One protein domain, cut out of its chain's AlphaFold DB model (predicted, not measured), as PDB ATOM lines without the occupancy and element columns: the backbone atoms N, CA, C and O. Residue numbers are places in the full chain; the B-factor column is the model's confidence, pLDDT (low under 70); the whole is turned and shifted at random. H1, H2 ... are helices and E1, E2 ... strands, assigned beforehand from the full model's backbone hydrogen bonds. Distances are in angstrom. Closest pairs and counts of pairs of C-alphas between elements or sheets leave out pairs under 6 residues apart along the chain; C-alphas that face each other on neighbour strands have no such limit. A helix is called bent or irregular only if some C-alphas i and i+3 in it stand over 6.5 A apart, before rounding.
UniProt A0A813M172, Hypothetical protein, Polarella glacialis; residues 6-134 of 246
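Overview. This is residues 6 to 134 of the 246 residues of the protein "Hypothetical protein" of Polarella glacialis (UniProt A0A813M172). One long helix, H6, runs along one face of a small three-stranded sheet, and residues 11 to 56, mostly loop with the short H2 and H3, wind round the helix's other sides. The long link between E1 and E2 reaches away from this body. The printed part has 129 residues, in chain order H1 H2 H3 H4 E1 E2 E3 H5 H6, with an antiparallel sheet ordered E1 E2 E3. The class is mixed, helices and strands, with under half of the residues in named elements; the whole is compact, radius of gyration of the C-alphas 15.1 A, spanning 46 by 36 by 29 A.

Arrangement. E1, residues 66 to 70, E2, 87 to 92, and E3, 103 to 107, form a meander, each strand the antiparallel neighbour of the one before, in two hairpins. N 69 and O 88 are 2.8 A apart, N 91 and O 104 2.8 A. H6, residues 114 to 133, is on the sheet in two layers, at a height of 7.9 A, along E2 at 8 degrees on the local plane; the closest C-alphas, Ala 91 and Ala 121, are 4.7 A apart. H5, residues 108 to 111, only grazes the sheet and only just touches H6, only at the corner, with 3 pairs of C-alphas within 8 A, the closest Arg 108 and Trp 114 at 5.7 A. H3, residues 45 to 48, touches residues 114 to 115 of H6, the closest C-alphas being Asp 47 and Trp 114, 5.8 A. H2, residues 30 to 38, is close but not clearly touching H6, C-alphas 37 and 116 being 7.3 A apart. H1, residues 6 to 10, and H4, 57 to 60, are apart from H6. Every O i to N i+4 pair is within hydrogen-bond range in H6, but 0 of 1 in H1 and 1 of 5 in H2, where O i to N i+3 gives 1 of 2 and 3 of 6; H3, H4 and H5 are too short for such a pair.

Along the chain. H1 begins at C-alpha 6 (-17.331, 11.296, 24.486). H2 is 14.9 A long and irregular, C-alphas 32 and 35 being 7.5 A apart. E1 measures 13.9 A, E2 15.9 A and E3 12.8 A. H6, 28.3 A long, ends at C-alpha 133 (-30.040, -11.881, 38.460).

Size, cuts and confidence. The C-alphas farthest apart, Gly 81 and Gly 134, are 47.5 A apart. The printed part has no cut; the links H1 to H2 and E1 to E2 are long. Mean pLDDT of the printed part is 91.2, with residues 6 to 10 under 70.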
ATOM      1  N   SER A   6     -16.642  11.981  23.391       56.97
ATOM      2  CA  SER A   6     -17.331  11.296  24.486       56.97
ATOM      3  C   SER A   6     -18.850  11.218  24.299       56.97
ATOM      4  O   SER A   6     -19.422  10.174  24.604       56.97
ATOM      5  N   ASP A   7     -19.499  12.249  23.744       60.00
ATOM      6  CA  ASP A   7     -20.973  12.288  23.658       60.00
ATOM      7  C   ASP A   7     -21.532  11.370  22.568       60.00
ATOM      8  O   ASP A   7     -22.612  10.795  22.711       60.00
ATOM      9  N   VAL A   8     -20.774  11.156  21.490       60.47
ATOM     10  CA  VAL A   8     -21.211  10.316  20.362       60.47
ATOM     11  C   VAL A   8     -21.342   8.848  20.785       60.47
ATOM     12  O   VAL A   8     -22.223   8.133  20.313       60.47
ATOM     13  N   ALA A   9     -20.504   8.403  21.724       61.78
ATOM     14  CA  ALA A   9     -20.554   7.050  22.267       61.78
ATOM     15  C   ALA A   9     -21.767   6.816  23.178       61.78
ATOM     16  O   ALA A   9     -22.312   5.712  23.189       61.78
ATOM     17  N   ALA A  10     -22.196   7.842  23.920       65.69
ATOM     18  CA  ALA A  10     -23.348   7.762  24.816       65.69
ATOM     19  C   ALA A  10     -24.675   7.573  24.057       65.69
ATOM     20  O   ALA A  10     -25.633   7.045  24.617       65.69
ATOM     21  N   GLY A  11     -24.721   7.954  22.776       81.31
ATOM     22  CA  GLY A  11     -25.906   7.826  21.927       81.31
ATOM     23  C   GLY A  11     -26.051   6.494  21.183       81.31
ATOM     24  O   GLY A  11     -27.111   6.235  20.615       81.31
ATOM     25  N   GLU A  12     -25.027   5.634  21.154       93.44
ATOM     26  CA  GLU A  12     -25.112   4.379  20.402       93.44
ATOM     27  C   GLU A  12     -25.952   3.345  21.159       93.44
ATOM     28  O   GLU A  12     -25.504   2.696  22.108       93.44
ATOM     29  N   VAL A  13     -27.182   3.151  20.681       95.12
ATOM     30  CA  VAL A  13     -28.197   2.284  21.292       95.12
ATOM     31  C   VAL A  13     -27.677   0.861  21.518       95.12
ATOM     32  O   VAL A  13     -27.990   0.257  22.546       95.12
ATOM     33  N   ARG A  14     -26.827   0.322  20.632       96.06
ATOM     34  CA  ARG A  14     -26.272  -1.041  20.772       96.06
ATOM     35  C   ARG A  14     -25.316  -1.218  21.951       96.06
ATOM     36  O   ARG A  14     -25.101  -2.353  22.390       96.06
ATOM     37  N   LEU A  15     -24.734  -0.124  22.443       95.12
ATOM     38  CA  LEU A  15     -23.867  -0.090  23.624       95.12
ATOM     39  C   LEU A  15     -24.657   0.161  24.920       95.12
ATOM     40  O   LEU A  15     -24.066   0.390  25.971       95.12
ATOM     41  N   THR A  16     -25.988   0.076  24.858       94.25
ATOM     42  CA  THR A  16     -26.872   0.048  26.027       94.25
ATOM     43  C   THR A  16     -27.363  -1.372  26.294       94.25
ATOM     44  O   THR A  16     -27.434  -2.211  25.395       94.25
ATOM     45  N   LEU A  17     -27.760  -1.668  27.535       93.62
ATOM     46  CA  LEU A  17     -28.330  -2.971  27.902       93.62
ATOM     47  C   LEU A  17     -29.621  -3.311  27.133       93.62
ATOM     48  O   LEU A  17     -29.884  -4.488  26.891       93.62
ATOM     49  N   ALA A  18     -30.402  -2.303  26.735       93.56
ATOM     50  CA  ALA A  18     -31.644  -2.482  25.986       93.56
ATOM     51  C   ALA A  18     -31.404  -2.779  24.498       93.56
ATOM     52  O   ALA A  18     -32.109  -3.603  23.923       93.56
ATOM     53  N   GLY A  19     -30.403  -2.142  23.884       95.88
ATOM     54  CA  GLY A  19     -30.066  -2.335  22.469       95.88
ATOM     55  C   GLY A  19     -29.017  -3.413  22.198       95.88
ATOM     56  O   GLY A  19     -28.615  -3.604  21.051       95.88
ATOM     57  N   ALA A  20     -28.538  -4.098  23.237       96.88
ATOM     58  CA  ALA A  20     -27.487  -5.095  23.117       96.88
ATOM     59  C   ALA A  20     -27.902  -6.256  22.204       96.88
ATOM     60  O   ALA A  20     -28.927  -6.898  22.434       96.88
ATOM     61  N   VAL A  21     -27.063  -6.598  21.226       97.81
ATOM     62  CA  VAL A  21     -27.291  -7.755  20.351       97.81
ATOM     63  C   VAL A  21     -26.441  -8.923  20.839       97.81
ATOM     64  O   VAL A  21     -25.211  -8.898  20.748       97.81
ATOM     65  N   PHE A  22     -27.089  -9.967  21.349       97.00
ATOM     66  CA  PHE A  22     -26.439 -11.169  21.868       97.00
ATOM     67  C   PHE A  22     -27.082 -12.447  21.323       97.00
ATOM     68  O   PHE A  22     -28.228 -12.456  20.881       97.00
ATOM     69  N   ASP A  23     -26.313 -13.530  21.322       96.44
ATOM     70  CA  ASP A  23     -26.759 -14.852  20.900       96.44
ATOM     71  C   ASP A  23     -27.581 -15.572  21.987       96.44
ATOM     72  O   ASP A  23     -27.709 -15.123  23.127       96.44
ATOM     73  N   GLN A  24     -28.092 -16.761  21.663       94.31
ATOM     74  CA  GLN A  24     -28.847 -17.604  22.603       94.31
ATOM     75  C   GLN A  24     -28.033 -18.040  23.838       94.31
ATOM     76  O   GLN A  24     -28.591 -18.577  24.790       94.31
ATOM     77  N   ARG A  25     -26.710 -17.842  23.830       90.69
ATOM     78  CA  ARG A  25     -25.796 -18.172  24.930       90.69
ATOM     79  C   ARG A  25     -25.458 -16.948  25.786       90.69
ATOM     80  O   ARG A  25     -24.575 -17.043  26.641       90.69
ATOM     81  N   GLY A  26     -26.091 -15.801  25.530       93.44
ATOM     82  CA  GLY A  26     -25.813 -14.547  26.227       93.44
ATOM     83  C   GLY A  26     -24.455 -13.949  25.901       93.44
ATOM     84  O   GLY A  26     -23.855 -13.256  26.720       93.44
ATOM     85  N   SER A  27     -23.928 -14.250  24.722       95.88
ATOM     86  CA  SER A  27     -22.674 -13.704  24.231       95.88
ATOM     87  C   SER A  27     -22.981 -12.641  23.181       95.88
ATOM     88  O   SER A  27     -23.694 -12.909  22.224       95.88
ATOM     89  N   LEU A  28     -22.416 -11.437  23.325       97.56
ATOM     90  CA  LEU A  28     -22.496 -10.383  22.306       97.56
ATOM     91  C   LEU A  28     -22.136 -10.898  20.903       97.56
ATOM     92  O   LEU A  28     -21.111 -11.573  20.720       97.56
ATOM     93  N   THR A  29     -22.946 -10.529  19.918       97.94
ATOM     94  CA  THR A  29     -22.746 -10.864  18.506       97.94
ATOM     95  C   THR A  29     -21.775  -9.865  17.883       97.94
ATOM     96  O   THR A  29     -22.171  -8.780  17.481       97.94
ATOM     97  N   LEU A  30     -20.487 -10.210  17.799       97.19
ATOM     98  CA  LEU A  30     -19.414  -9.255  17.458       97.19
ATOM     99  C   LEU A  30     -19.568  -8.581  16.087       97.19
ATOM    100  O   LEU A  30     -19.180  -7.427  15.929       97.19
ATOM    101  N   SER A  31     -20.138  -9.274  15.100       97.44
ATOM    102  CA  SER A  31     -20.405  -8.695  13.777       97.44
ATOM    103  C   SER A  31     -21.381  -7.518  13.833       97.44
ATOM    104  O   SER A  31     -21.286  -6.623  13.005       97.44
ATOM    105  N   ALA A  32     -22.267  -7.469  14.833       97.81
ATOM    106  CA  ALA A  32     -23.199  -6.363  15.030       97.81
ATOM    107  C   ALA A  32     -22.536  -5.091  15.588       97.81
ATOM    108  O   ALA A  32     -23.227  -4.097  15.763       97.81
ATOM    109  N   TYR A  33     -21.233  -5.121  15.895       97.50
ATOM    110  CA  TYR A  33     -20.483  -4.005  16.485       97.50
ATOM    111  C   TYR A  33     -19.252  -3.607  15.653       97.50
ATOM    112  O   TYR A  33     -18.488  -2.729  16.054       97.50
ATOM    113  N   SER A  34     -18.983  -4.273  14.525       96.56
ATOM    114  CA  SER A  34     -17.755  -4.041  13.748       96.56
ATOM    115  C   SER A  34     -17.704  -2.677  13.058       96.56
ATOM    116  O   SER A  34     -16.617  -2.164  12.806       96.56
ATOM    117  N   ASP A  35     -18.860  -2.093  12.768       96.19
ATOM    118  CA  ASP A  35     -19.031  -0.754  12.201       96.19
ATOM    119  C   ASP A  35     -18.695   0.364  13.204       96.19
ATOM    120  O   ASP A  35     -18.210   1.421  12.805       96.19
ATOM    121  N   LEU A  36     -18.821   0.103  14.511       95.31
ATOM    122  CA  LEU A  36     -18.492   1.073  15.563       95.31
ATOM    123  C   LEU A  36     -17.009   1.448  15.612       95.31
ATOM    124  O   LEU A  36     -16.650   2.457  16.210       95.31
ATOM    125  N   ARG A  37     -16.125   0.676  14.974       94.81
ATOM    126  CA  ARG A  37     -14.680   0.964  14.949       94.81
ATOM    127  C   ARG A  37     -14.369   2.358  14.403       94.81
ATOM    128  O   ARG A  37     -13.419   2.980  14.862       94.81
ATOM    129  N   GLY A  38     -15.174   2.851  13.458       92.25
ATOM    130  CA  GLY A  38     -15.023   4.199  12.903       92.25
ATOM    131  C   GLY A  38     -15.364   5.317  13.892       92.25
ATOM    132  O   GLY A  38     -14.835   6.415  13.760       92.25
ATOM    133  N   LEU A  39     -16.195   5.034  14.902       92.00
ATOM    134  CA  LEU A  39     -16.597   6.001  15.931       92.00
ATOM    135  C   LEU A  39     -15.557   6.139  17.050       92.00
ATOM    136  O   LEU A  39     -15.532   7.146  17.749       92.00
ATOM    137  N   PHE A  40     -14.691   5.136  17.220       91.31
ATOM    138  CA  PHE A  40     -13.701   5.084  18.296       91.31
ATOM    139  C   PHE A  40     -12.279   4.977  17.730       91.31
ATOM    140  O   PHE A  40     -11.717   3.876  17.693       91.31
ATOM    141  N   PRO A  41     -11.672   6.094  17.291       87.56
ATOM    142  CA  PRO A  41     -10.334   6.082  16.715       87.56
ATOM    143  C   PRO A  41      -9.264   5.664  17.739       87.56
ATOM    144  O   PRO A  41      -9.311   6.033  18.911       87.56
ATOM    145  N   ALA A  42      -8.249   4.940  17.264       82.38
ATOM    146  CA  ALA A  42      -7.151   4.368  18.058       82.38
ATOM    147  C   ALA A  42      -6.219   5.391  18.746       82.38
ATOM    148  O   ALA A  42      -5.323   5.012  19.495       82.38
ATOM    149  N   SER A  43      -6.347   6.684  18.431       70.06
ATOM    150  CA  SER A  43      -5.385   7.728  18.824       70.06
ATOM    151  C   SER A  43      -5.945   8.748  19.817       70.06
ATOM    152  O   SER A  43      -5.377   9.827  19.971       70.06
ATOM    153  N   GLY A  44      -7.044   8.425  20.504       74.94
ATOM    154  CA  GLY A  44      -7.618   9.303  21.526       74.94
ATOM    155  C   GLY A  44      -6.730   9.451  22.769       74.94
ATOM    156  O   GLY A  44      -5.934   8.571  23.094       74.94
ATOM    157  N   ALA A  45      -6.902  10.550  23.510       75.19
ATOM    158  CA  ALA A  45      -6.217  10.781  24.789       75.19
ATOM    159  C   ALA A  45      -6.443   9.640  25.806       75.19
ATOM    160  O   ALA A  45      -5.548   9.320  26.585       75.19
ATOM    161  N   LEU A  46      -7.604   8.980  25.736       78.00
ATOM    162  CA  LEU A  46      -7.988   7.867  26.610       78.00
ATOM    163  C   LEU A  46      -7.151   6.595  26.400       78.00
ATOM    164  O   LEU A  46      -7.060   5.772  27.306       78.00
ATOM    165  N   ASP A  47      -6.508   6.428  25.240       75.19
ATOM    166  CA  ASP A  47      -5.670   5.256  24.952       75.19
ATOM    167  C   ASP A  47      -4.303   5.316  25.666       75.19
ATOM    168  O   ASP A  47      -3.566   4.331  25.651       75.19
ATOM    169  N   LYS A  48      -3.954   6.459  26.278       75.75
ATOM    170  CA  LYS A  48      -2.672   6.678  26.972       75.75
ATOM    171  C   LYS A  48      -2.732   6.452  28.483       75.75
ATOM    172  O   LYS A  48      -1.694   6.526  29.130       75.75
ATOM    173  N   TRP A  49      -3.914   6.220  29.053       75.12
ATOM    174  CA  TRP A  49      -4.035   6.000  30.493       75.12
ATOM    175  C   TRP A  49      -3.451   4.630  30.863       75.12
ATOM    176  O   TRP A  49      -3.985   3.608  30.439       75.12
ATOM    177  N   GLU A  50      -2.368   4.606  31.647       80.19
ATOM    178  CA  GLU A  50      -1.594   3.379  31.904       80.19
ATOM    179  C   GLU A  50      -2.391   2.307  32.667       80.19
ATOM    180  O   GLU A  50      -2.348   1.138  32.289       80.19
ATOM    181  N   ASP A  51      -3.174   2.692  33.679       89.56
ATOM    182  CA  ASP A  51      -3.877   1.731  34.546       89.56
ATOM    183  C   ASP A  51      -5.272   1.303  34.047       89.56
ATOM    184  O   ASP A  51      -5.768   0.231  34.392       89.56
ATOM    185  N   HIS A  52      -5.934   2.129  33.235       93.25
ATOM    186  CA  HIS A  52      -7.335   1.970  32.824       93.25
ATOM    187  C   HIS A  52      -7.551   2.506  31.399       93.25
ATOM    188  O   HIS A  52      -8.323   3.445  31.185       93.25
ATOM    189  N   PRO A  53      -6.857   1.941  30.401       94.06
ATOM    190  CA  PRO A  53      -6.881   2.479  29.050       94.06
ATOM    191  C   PRO A  53      -8.292   2.404  28.453       94.06
ATOM    192  O   PRO A  53      -8.952   1.360  28.479       94.06
ATOM    193  N   GLY A  54      -8.752   3.518  27.884       93.00
ATOM    194  CA  GLY A  54     -10.082   3.642  27.287       93.00
ATOM    195  C   GLY A  54     -11.232   3.893  28.271       93.00
ATOM    196  O   GLY A  54     -12.370   4.028  27.814       93.00
ATOM    197  N   CYS A  55     -10.981   3.973  29.579       93.62
ATOM    198  CA  CYS A  55     -11.996   4.365  30.563       93.62
ATOM    199  C   CYS A  55     -12.072   5.886  30.710       93.62
ATOM    200  O   CYS A  55     -11.050   6.572  30.682       93.62
ATOM    201  N   LEU A  56     -13.280   6.409  30.913       91.69
ATOM    202  CA  LEU A  56     -13.481   7.760  31.431       91.69
ATOM    203  C   LEU A  56     -13.244   7.776  32.952       91.69
ATOM    204  O   LEU A  56     -13.450   6.746  33.598       91.69
ATOM    205  N   PRO A  57     -12.859   8.920  33.550       90.50
ATOM    206  CA  PRO A  57     -12.618   9.018  34.992       90.50
ATOM    207  C   PRO A  57     -13.790   8.529  35.857       90.50
ATOM    208  O   PRO A  57     -13.576   7.798  36.820       90.50
ATOM    209  N   GLU A  58     -15.029   8.857  35.482       91.69
ATOM    210  CA  GLU A  58     -16.244   8.399  36.176       91.69
ATOM    211  C   GLU A  58     -16.475   6.880  36.103       91.69
ATOM    212  O   GLU A  58     -17.066   6.287  37.002       91.69
ATOM    213  N   GLU A  59     -15.983   6.220  35.055       93.50
ATOM    214  CA  GLU A  59     -16.163   4.782  34.857       93.50
ATOM    215  C   GLU A  59     -15.124   3.958  35.619       93.50
ATOM    216  O   GLU A  59     -15.361   2.782  35.887       93.50
ATOM    217  N   VAL A  60     -13.996   4.561  36.011       94.12
ATOM    218  CA  VAL A  60     -12.969   3.899  36.834       94.12
ATOM    219  C   VAL A  60     -13.538   3.472  38.190       94.12
ATOM    220  O   VAL A  60     -13.140   2.442  38.731       94.12
ATOM    221  N   ALA A  61     -14.523   4.206  38.715       93.06
ATOM    222  CA  ALA A  61     -15.230   3.827  39.936       93.06
ATOM    223  C   ALA A  61     -16.096   2.560  39.768       93.06
ATOM    224  O   ALA A  61     -16.437   1.919  40.759       93.06
ATOM    225  N   ASN A  62     -16.438   2.178  38.532       93.56
ATOM    226  CA  ASN A  62     -17.342   1.073  38.223       93.56
ATOM    227  C   ASN A  62     -16.726   0.080  37.221       93.56
ATOM    228  O   ASN A  62     -17.214  -0.115  36.106       93.56
ATOM    229  N   LEU A  63     -15.640  -0.570  37.642       96.00
ATOM    230  CA  LEU A  63     -14.974  -1.641  36.889       96.00
ATOM    231  C   LEU A  63     -15.446  -3.041  37.310       96.00
ATOM    232  O   LEU A  63     -14.714  -4.023  37.164       96.00
ATOM    233  N   GLU A  64     -16.656  -3.157  37.860       95.75
ATOM    234  CA  GLU A  64     -17.163  -4.448  38.308       95.75
ATOM    235  C   GLU A  64     -17.246  -5.439  37.141       95.75
ATOM    236  O   GLU A  64     -17.762  -5.150  36.059       95.75
ATOM    237  N   GLY A  65     -16.675  -6.626  37.359       96.69
ATOM    238  CA  GLY A  65     -16.724  -7.711  36.388       96.69
ATOM    239  C   GLY A  65     -15.924  -7.485  35.107       96.69
ATOM    240  O   GLY A  65     -16.049  -8.286  34.180       96.69
ATOM    241  N   VAL A  66     -15.078  -6.456  35.041       97.94
ATOM    242  CA  VAL A  66     -14.180  -6.212  33.908       97.94
ATOM    243  C   VAL A  66     -12.752  -5.938  34.372       97.94
ATOM    244  O   VAL A  66     -12.515  -5.387  35.440       97.94
ATOM    245  N   ARG A  67     -11.764  -6.333  33.567       97.19
ATOM    246  CA  ARG A  67     -10.350  -5.992  33.794       97.19
ATOM    247  C   ARG A  67      -9.610  -5.855  32.476       97.19
ATOM    248  O   ARG A  67      -9.925  -6.578  31.534       97.19
ATOM    249  N   HIS A  68      -8.613  -4.986  32.401       96.81
ATOM    250  CA  HIS A  68      -7.740  -4.931  31.232       96.81
ATOM    251  C   HIS A  68      -6.603  -5.966  31.349       96.81
ATOM    252  O   HIS A  68      -6.315  -6.481  32.433       96.81
ATOM    253  N   TRP A  69      -5.960  -6.287  30.230       95.94
ATOM    254  CA  TRP A  69      -4.708  -7.044  30.198       95.94
ATOM    255  C   TRP A  69      -3.744  -6.427  29.184       95.94
ATOM    256  O   TRP A  69      -4.169  -5.886  28.162       95.94
ATOM    257  N   CYS A  70      -2.444  -6.548  29.449       93.56
ATOM    258  CA  CYS A  70      -1.388  -6.137  28.534       93.56
ATOM    259  C   CYS A  70      -0.205  -7.110  28.626       93.56
ATOM    260  O   CYS A  70       0.545  -7.122  29.601       93.56
ATOM    261  N   ASP A  71      -0.018  -7.915  27.581       92.19
ATOM    262  CA  ASP A  71       1.060  -8.906  27.473       92.19
ATOM    263  C   ASP A  71       2.335  -8.320  26.840       92.19
ATOM    264  O   ASP A  71       3.223  -9.068  26.429       92.19
ATOM    265  N   ALA A  72       2.477  -6.991  26.759       84.81
ATOM    266  CA  ALA A  72       3.665  -6.355  26.177       84.81
ATOM    267  C   ALA A  72       4.975  -6.797  26.862       84.81
ATOM    268  O   ALA A  72       6.026  -6.842  26.228       84.81
ATOM    269  N   ARG A  73       4.902  -7.180  28.144       81.44
ATOM    270  CA  ARG A  73       6.051  -7.642  28.938       81.44
ATOM    271  C   ARG A  73       6.265  -9.156  28.917       81.44
ATOM    272  O   ARG A  73       7.264  -9.621  29.448       81.44
ATOM    273  N   ALA A  74       5.360  -9.939  28.326       83.62
ATOM    274  CA  ALA A  74       5.393 -11.395  28.462       83.62
ATOM    275  C   ALA A  74       6.565 -12.065  27.714       83.62
ATOM    276  O   ALA A  74       6.780 -13.256  27.914       83.62
ATOM    277  N   LEU A  75       7.287 -11.335  26.842       87.88
ATOM    278  CA  LEU A  75       8.379 -11.829  25.978       87.88
ATOM    279  C   LEU A  75       8.055 -13.160  25.265       87.88
ATOM    280  O   LEU A  75       8.948 -13.898  24.854       87.88
ATOM    281  N   LYS A  76       6.765 -13.476  25.107       90.69
ATOM    282  CA  LYS A  76       6.310 -14.691  24.443       90.69
ATOM    283  C   LYS A  76       6.538 -14.522  22.957       90.69
ATOM    284  O   LYS A  76       6.158 -13.504  22.381       90.69
ATOM    285  N   VAL A  77       7.113 -15.540  22.340       94.00
ATOM    286  CA  VAL A  77       7.260 -15.639  20.892       94.00
ATOM    287  C   VAL A  77       6.462 -16.833  20.384       94.00
ATOM    288  O   VAL A  77       6.309 -17.829  21.093       94.00
ATOM    289  N   ASP A  78       5.910 -16.726  19.179       93.62
ATOM    290  CA  ASP A  78       5.274 -17.856  18.510       93.62
ATOM    291  C   ASP A  78       6.327 -18.874  18.035       93.62
ATOM    292  O   ASP A  78       7.535 -18.709  18.225       93.62
ATOM    293  N   LYS A  79       5.875 -19.956  17.391       95.12
ATOM    294  CA  LYS A  79       6.765 -20.999  16.849       95.12
ATOM    295  C   LYS A  79       7.715 -20.469  15.765       95.12
ATOM    296  O   LYS A  79       8.668 -21.151  15.408       95.12
ATOM    297  N   GLN A  80       7.435 -19.284  15.230       95.31
ATOM    298  CA  GLN A  80       8.183 -18.589  14.195       95.31
ATOM    299  C   GLN A  80       9.084 -17.487  14.783       95.31
ATOM    300  O   GLN A  80       9.725 -16.761  14.027       95.31
ATOM    301  N   GLY A  81       9.150 -17.356  16.113       94.31
ATOM    302  CA  GLY A  81       9.961 -16.348  16.794       94.31
ATOM    303  C   GLY A  81       9.348 -14.944  16.805       94.31
ATOM    304  O   GLY A  81      10.016 -13.995  17.208       94.31
ATOM    305  N   LYS A  82       8.093 -14.770  16.375       90.38
ATOM    306  CA  LYS A  82       7.419 -13.468  16.373       90.38
ATOM    307  C   LYS A  82       6.820 -13.178  17.750       90.38
ATOM    308  O   LYS A  82       6.151 -14.049  18.303       90.38
ATOM    309  N   PRO A  83       6.977 -11.958  18.295       88.56
ATOM    310  CA  PRO A  83       6.391 -11.609  19.582       88.56
ATOM    311  C   PRO A  83       4.865 -11.765  19.554       88.56
ATOM    312  O   PRO A  83       4.167 -11.169  18.729       88.56
ATOM    313  N   MET A  84       4.355 -12.566  20.485       90.00
ATOM    314  CA  MET A  84       2.940 -12.722  20.791       90.00
ATOM    315  C   MET A  84       2.583 -11.749  21.913       90.00
ATOM    316  O   MET A  84       2.419 -12.143  23.065       90.00
ATOM    317  N   SER A  85       2.491 -10.465  21.573       91.38
ATOM    318  CA  SER A  85       1.897  -9.468  22.458       91.38
ATOM    319  C   SER A  85       0.417  -9.288  22.124       91.38
ATOM    320  O   SER A  85       0.000  -9.277  20.960       91.38
ATOM    321  N   GLY A  86      -0.394  -9.172  23.166       93.62
ATOM    322  CA  GLY A  86      -1.813  -8.876  23.075       93.62
ATOM    323  C   GLY A  86      -2.209  -7.929  24.193       93.62
ATOM    324  O   GLY A  86      -1.619  -7.946  25.268       93.62
ATOM    325  N   GLU A  87      -3.211  -7.105  23.937       95.44
ATOM    326  CA  GLU A  87      -3.739  -6.172  24.924       95.44
ATOM    327  C   GLU A  87      -5.237  -5.973  24.685       95.44
ATOM    328  O   GLU A  87      -5.719  -6.154  23.556       95.44
ATOM    329  N   GLY A  88      -5.990  -5.667  25.739       96.38
ATOM    330  CA  GLY A  88      -7.437  -5.504  25.642       96.38
ATOM    331  C   GLY A  88      -8.184  -5.565  26.973       96.38
ATOM    332  O   GLY A  88      -7.587  -5.462  28.042       96.38
ATOM    333  N   TRP A  89      -9.503  -5.759  26.897       98.06
ATOM    334  CA  TRP A  89     -10.407  -5.841  28.051       98.06
ATOM    335  C   TRP A  89     -11.117  -7.189  28.172       98.06
ATOM    336  O   TRP A  89     -11.664  -7.713  27.200       98.06
ATOM    337  N   ILE A  90     -11.096  -7.766  29.370       98.31
ATOM    338  CA  ILE A  90     -11.720  -9.042  29.721       98.31
ATOM    339  C   ILE A  90     -13.023  -8.758  30.459       98.31
ATOM    340  O   ILE A  90     -13.010  -8.106  31.500       98.31
ATOM    341  N   ALA A  91     -14.127  -9.301  29.955       98.31
ATOM    342  CA  ALA A  91     -15.368  -9.439  30.703       98.31
ATOM    343  C   ALA A  91     -15.334 -10.739  31.508       98.31
ATOM    344  O   ALA A  91     -15.074 -11.813  30.956       98.31
ATOM    345  N   ILE A  92     -15.634 -10.650  32.796       97.44
ATOM    346  CA  ILE A  92     -15.676 -11.766  33.735       97.44
ATOM    347  C   ILE A  92     -17.140 -12.051  34.052       97.44
ATOM    348  O   ILE A  92     -17.904 -11.157  34.415       97.44
ATOM    349  N   ARG A  93     -17.555 -13.309  33.907       95.56
ATOM    350  CA  ARG A  93     -18.909 -13.721  34.280       95.56
ATOM    351  C   ARG A  93     -19.109 -13.614  35.803       95.56
ATOM    352  O   ARG A  93     -18.220 -14.059  36.534       95.56
ATOM    353  N   PRO A  94     -20.254 -13.088  36.286       95.12
ATOM    354  CA  PRO A  94     -20.561 -13.051  37.712       95.12
ATOM    355  C   PRO A  94     -20.419 -14.419  38.384       95.12
ATOM    356  O   PRO A  94     -20.768 -15.461  37.813       95.12
ATOM    357  N   ARG A  95     -19.909 -14.417  39.619       91.25
ATOM    358  CA  ARG A  95     -19.832 -15.629  40.444       91.25
ATOM    359  C   ARG A  95     -21.243 -16.049  40.866       91.25
ATOM    360  O   ARG A  95     -22.100 -15.209  41.100       91.25
ATOM    361  N   GLY A  96     -21.474 -17.355  40.977       85.75
ATOM    362  CA  GLY A  96     -22.791 -17.904  41.325       85.75
ATOM    363  C   GLY A  96     -23.677 -18.230  40.121       85.75
ATOM    364  O   GLY A  96     -24.733 -18.830  40.298       85.75
ATOM    365  N   CYS A  97     -23.234 -17.923  38.897       83.12
ATOM    366  CA  CYS A  97     -23.839 -18.498  37.700       83.12
ATOM    367  C   CYS A  97     -23.532 -20.020  37.643       83.12
ATOM    368  O   CYS A  97     -22.377 -20.401  37.829       83.12
ATOM    369  N   PRO A  98     -24.516 -20.905  37.380       82.12
ATOM    370  CA  PRO A  98     -24.365 -22.360  37.286       82.12
ATOM    371  C   PRO A  98     -23.625 -22.758  36.013       82.12
ATOM    372  O   PRO A  98     -23.105 -23.868  35.900       82.12
ATOM    373  N   ALA A  99     -23.578 -21.855  35.032       84.56
ATOM    374  CA  ALA A  99     -22.697 -22.010  33.900       84.56
ATOM    375  C   ALA A  99     -21.242 -21.914  34.372       84.56
ATOM    376  O   ALA A  99     -20.911 -21.169  35.292       84.56
ATOM    377  N   LYS A 100     -20.352 -22.640  33.693       85.56
ATOM    378  CA  LYS A 100     -18.921 -22.622  34.012       85.56
ATOM    379  C   LYS A 100     -18.393 -21.178  34.062       85.56
ATOM    380  O   LYS A 100     -18.832 -20.361  33.235       85.56
ATOM    381  N   PRO A 101     -17.456 -20.878  34.986       87.12
ATOM    382  CA  PRO A 101     -16.765 -19.599  34.989       87.12
ATOM    383  C   PRO A 101     -16.211 -19.359  33.588       87.12
ATOM    384  O   PRO A 101     -15.571 -20.232  32.997       87.12
ATOM    385  N   SER A 102     -16.558 -18.207  33.032       93.75
ATOM    386  CA  SER A 102     -16.239 -17.850  31.661       93.75
ATOM    387  C   SER A 102     -15.706 -16.436  31.648       93.75
ATOM    388  O   SER A 102     -16.247 -15.544  32.301       93.75
ATOM    389  N   GLU A 103     -14.664 -16.248  30.858       97.31
ATOM    390  CA  GLU A 103     -14.132 -14.942  30.516       97.31
ATOM    391  C   GLU A 103     -14.380 -14.694  29.031       97.31
ATOM    392  O   GLU A 103     -14.412 -15.634  28.230       97.31
ATOM    393  N   ARG A 104     -14.542 -13.430  28.646       97.56
ATOM    394  CA  ARG A 104     -14.574 -13.026  27.241       97.56
ATOM    395  C   ARG A 104     -13.589 -11.903  26.994       97.56
ATOM    396  O   ARG A 104     -13.608 -10.898  27.689       97.56
ATOM    397  N   TRP A 105     -12.743 -12.097  25.993       97.81
ATOM    398  CA  TRP A 105     -11.583 -11.260  25.734       97.81
ATOM    399  C   TRP A 105     -11.841 -10.372  24.513       97.81
ATOM    400  O   TRP A 105     -12.176 -10.873  23.436       97.81
ATOM    401  N   PHE A 106     -11.658  -9.063  24.668       98.00
ATOM    402  CA  PHE A 106     -11.803  -8.066  23.607       98.00
ATOM    403  C   PHE A 106     -10.446  -7.427  23.310       98.00
ATOM    404  O   PHE A 106      -9.954  -6.605  24.073       98.00
ATOM    405  N   ASN A 107      -9.815  -7.862  22.218       96.50
ATOM    406  CA  ASN A 107      -8.448  -7.480  21.859       96.50
ATOM    407  C   ASN A 107      -8.402  -6.109  21.160       96.50
ATOM    408  O   ASN A 107      -9.056  -5.924  20.129       96.50
ATOM    409  N   ARG A 108      -7.569  -5.184  21.654       95.75
ATOM    410  CA  ARG A 108      -7.407  -3.830  21.097       95.75
ATOM    411  C   ARG A 108      -7.043  -3.846  19.616       95.75
ATOM    412  O   ARG A 108      -7.638  -3.114  18.840       95.75
ATOM    413  N   LYS A 109      -6.132  -4.719  19.181       94.19
ATOM    414  CA  LYS A 109      -5.727  -4.821  17.770       94.19
ATOM    415  C   LYS A 109      -6.875  -5.263  16.863       94.19
ATOM    416  O   LYS A 109      -6.926  -4.863  15.704       94.19
ATOM    417  N   ALA A 110      -7.787  -6.090  17.374       95.81
ATOM    418  CA  ALA A 110      -8.957  -6.526  16.618       95.81
ATOM    419  C   ALA A 110     -10.028  -5.429  16.526       95.81
ATOM    420  O   ALA A 110     -10.689  -5.326  15.497       95.81
ATOM    421  N   TRP A 111     -10.200  -4.623  17.576       96.44
ATOM    422  CA  TRP A 111     -11.270  -3.622  17.684       96.44
ATOM    423  C   TRP A 111     -10.838  -2.183  17.393       96.44
ATOM    424  O   TRP A 111     -11.687  -1.316  17.237       96.44
ATOM    425  N   GLY A 112      -9.543  -1.926  17.266       94.75
ATOM    426  CA  GLY A 112      -8.981  -0.632  16.894       94.75
ATOM    427  C   GLY A 112      -8.701   0.300  18.072       94.75
ATOM    428  O   GLY A 112      -7.703   1.004  18.024       94.75
ATOM    429  N   SER A 113      -9.500   0.288  19.142       95.06
ATOM    430  CA  SER A 113      -9.324   1.213  20.274       95.06
ATOM    431  C   SER A 113      -9.540   0.556  21.630       95.06
ATOM    432  O   SER A 113     -10.282  -0.422  21.764       95.06
ATOM    433  N   TRP A 114      -8.900   1.117  22.658       95.62
ATOM    434  CA  TRP A 114      -9.130   0.681  24.034       95.62
ATOM    435  C   TRP A 114     -10.540   1.013  24.503       95.62
ATOM    436  O   TRP A 114     -11.175   0.180  25.150       95.62
ATOM    437  N   ARG A 115     -11.048   2.190  24.115       95.25
ATOM    438  CA  ARG A 115     -12.403   2.638  24.450       95.25
ATOM    439  C   ARG A 115     -13.463   1.635  24.001       95.25
ATOM    440  O   ARG A 115     -14.291   1.223  24.807       95.25
ATOM    441  N   LEU A 116     -13.413   1.197  22.741       95.75
ATOM    442  CA  LEU A 116     -14.384   0.229  22.228       95.75
ATOM    443  C   LEU A 116     -14.242  -1.136  22.917       95.75
ATOM    444  O   LEU A 116     -15.249  -1.744  23.271       95.75
ATOM    445  N   CYS A 117     -13.015  -1.606  23.169       97.00
ATOM    446  CA  CYS A 117     -12.796  -2.842  23.928       97.00
ATOM    447  C   CYS A 117     -13.417  -2.787  25.329       97.00
ATOM    448  O   CYS A 117     -14.080  -3.744  25.728       97.00
ATOM    449  N   PHE A 118     -13.219  -1.682  26.054       96.69
ATOM    450  CA  PHE A 118     -13.809  -1.471  27.374       96.69
ATOM    451  C   PHE A 118     -15.337  -1.521  27.311       96.69
ATOM    452  O   PHE A 118     -15.955  -2.295  28.042       96.69
ATOM    453  N   LEU A 119     -15.943  -0.760  26.393       96.44
ATOM    454  CA  LEU A 119     -17.398  -0.702  26.239       96.44
ATOM    455  C   LEU A 119     -17.988  -2.080  25.916       96.44
ATOM    456  O   LEU A 119     -18.966  -2.487  26.538       96.44
ATOM    457  N   LEU A 120     -17.362  -2.846  25.017       97.69
ATOM    458  CA  LEU A 120     -17.801  -4.206  24.696       97.69
ATOM    459  C   LEU A 120     -17.646  -5.173  25.879       97.69
ATOM    460  O   LEU A 120     -18.521  -6.014  26.101       97.69
ATOM    461  N   ALA A 121     -16.563  -5.061  26.653       98.06
ATOM    462  CA  ALA A 121     -16.352  -5.888  27.837       98.06
ATOM    463  C   ALA A 121     -17.384  -5.589  28.931       98.06
ATOM    464  O   ALA A 121     -18.022  -6.512  29.445       98.06
ATOM    465  N   ARG A 122     -17.610  -4.305  29.228       97.19
ATOM    466  CA  ARG A 122     -18.635  -3.848  30.172       97.19
ATOM    467  C   ARG A 122     -20.018  -4.316  29.734       97.19
ATOM    468  O   ARG A 122     -20.744  -4.914  30.523       97.19
ATOM    469  N   GLN A 123     -20.349  -4.141  28.457       97.12
ATOM    470  CA  GLN A 123     -21.628  -4.566  27.902       97.12
ATOM    471  C   GLN A 123     -21.828  -6.085  28.005       97.12
ATOM    472  O   GLN A 123     -22.906  -6.552  28.370       97.12
ATOM    473  N   GLN A 124     -20.784  -6.873  27.737       97.81
ATOM    474  CA  GLN A 124     -20.838  -8.323  27.896       97.81
ATOM    475  C   GLN A 124     -21.080  -8.735  29.355       97.81
ATOM    476  O   GLN A 124     -21.837  -9.679  29.596       97.81
ATOM    477  N   HIS A 125     -20.447  -8.053  30.313       96.81
ATOM    478  CA  HIS A 125     -20.670  -8.302  31.734       96.81
ATOM    479  C   HIS A 125     -22.119  -7.984  32.133       96.81
ATOM    480  O   HIS A 125     -22.788  -8.843  32.702       96.81
ATOM    481  N   LEU A 126     -22.646  -6.819  31.734       95.38
ATOM    482  CA  LEU A 126     -24.031  -6.417  32.012       95.38
ATOM    483  C   LEU A 126     -25.062  -7.412  31.459       95.38
ATOM    484  O   LEU A 126     -26.025  -7.742  32.148       95.38
ATOM    485  N   VAL A 127     -24.849  -7.937  30.247       95.50
ATOM    486  CA  VAL A 127     -25.718  -8.975  29.665       95.50
ATOM    487  C   VAL A 127     -25.717 -10.242  30.523       95.50
ATOM    488  O   VAL A 127     -26.784 -10.796  30.787       95.50
ATOM    489  N   TRP A 128     -24.553 -10.696  30.998       95.50
ATOM    490  CA  TRP A 128     -24.487 -11.860  31.889       95.50
ATOM    491  C   TRP A 128     -25.158 -11.607  33.237       95.50
ATOM    492  O   TRP A 128     -25.862 -12.485  33.729       95.50
ATOM    493  N   THR A 129     -24.972 -10.420  33.812       93.94
ATOM    494  CA  THR A 129     -25.603 -10.025  35.074       93.94
ATOM    495  C   THR A 129     -27.125 -10.004  34.934       93.94
ATOM    496  O   THR A 129     -27.806 -10.661  35.715       93.94
ATOM    497  N   ARG A 130     -27.664  -9.367  33.886       92.62
ATOM    498  CA  ARG A 130     -29.113  -9.309  33.626       92.62
ATOM    499  C   ARG A 130     -29.733 -10.689  33.425       92.62
ATOM    500  O   ARG A 130     -30.786 -10.987  33.973       92.62
ATOM    501  N   GLN A 131     -29.085 -11.548  32.641       90.31
ATOM    502  CA  GLN A 131     -29.590 -12.904  32.405       90.31
ATOM    503  C   GLN A 131     -29.636 -13.748  33.678       90.31
ATOM    504  O   GLN A 131     -30.432 -14.680  33.755       90.31
ATOM    505  N   TRP A 132     -28.766 -13.453  34.646       87.44
ATOM    506  CA  TRP A 132     -28.612 -14.279  35.833       87.44
ATOM    507  C   TRP A 132     -29.405 -13.781  37.039       87.44
ATOM    508  O   TRP A 132     -30.087 -14.565  37.691       87.44
ATOM    509  N   TYR A 133     -29.338 -12.484  37.327       87.31
ATOM    510  CA  TYR A 133     -30.040 -11.881  38.460       87.31
ATOM    511  C   TYR A 133     -31.435 -11.357  38.079       87.31
ATOM    512  O   TYR A 133     -32.177 -10.895  38.942       87.31
ATOM    513  N   GLY A 134     -31.817 -11.463  36.800       84.94
ATOM    514  CA  GLY A 134     -33.036 -10.872  36.259       84.94
ATOM    515  C   GLY A 134     -32.926  -9.353  36.113       84.94
ATOM    516  O   GLY A 134     -31.847  -8.774  36.234       84.94
TER     517      GLY A 134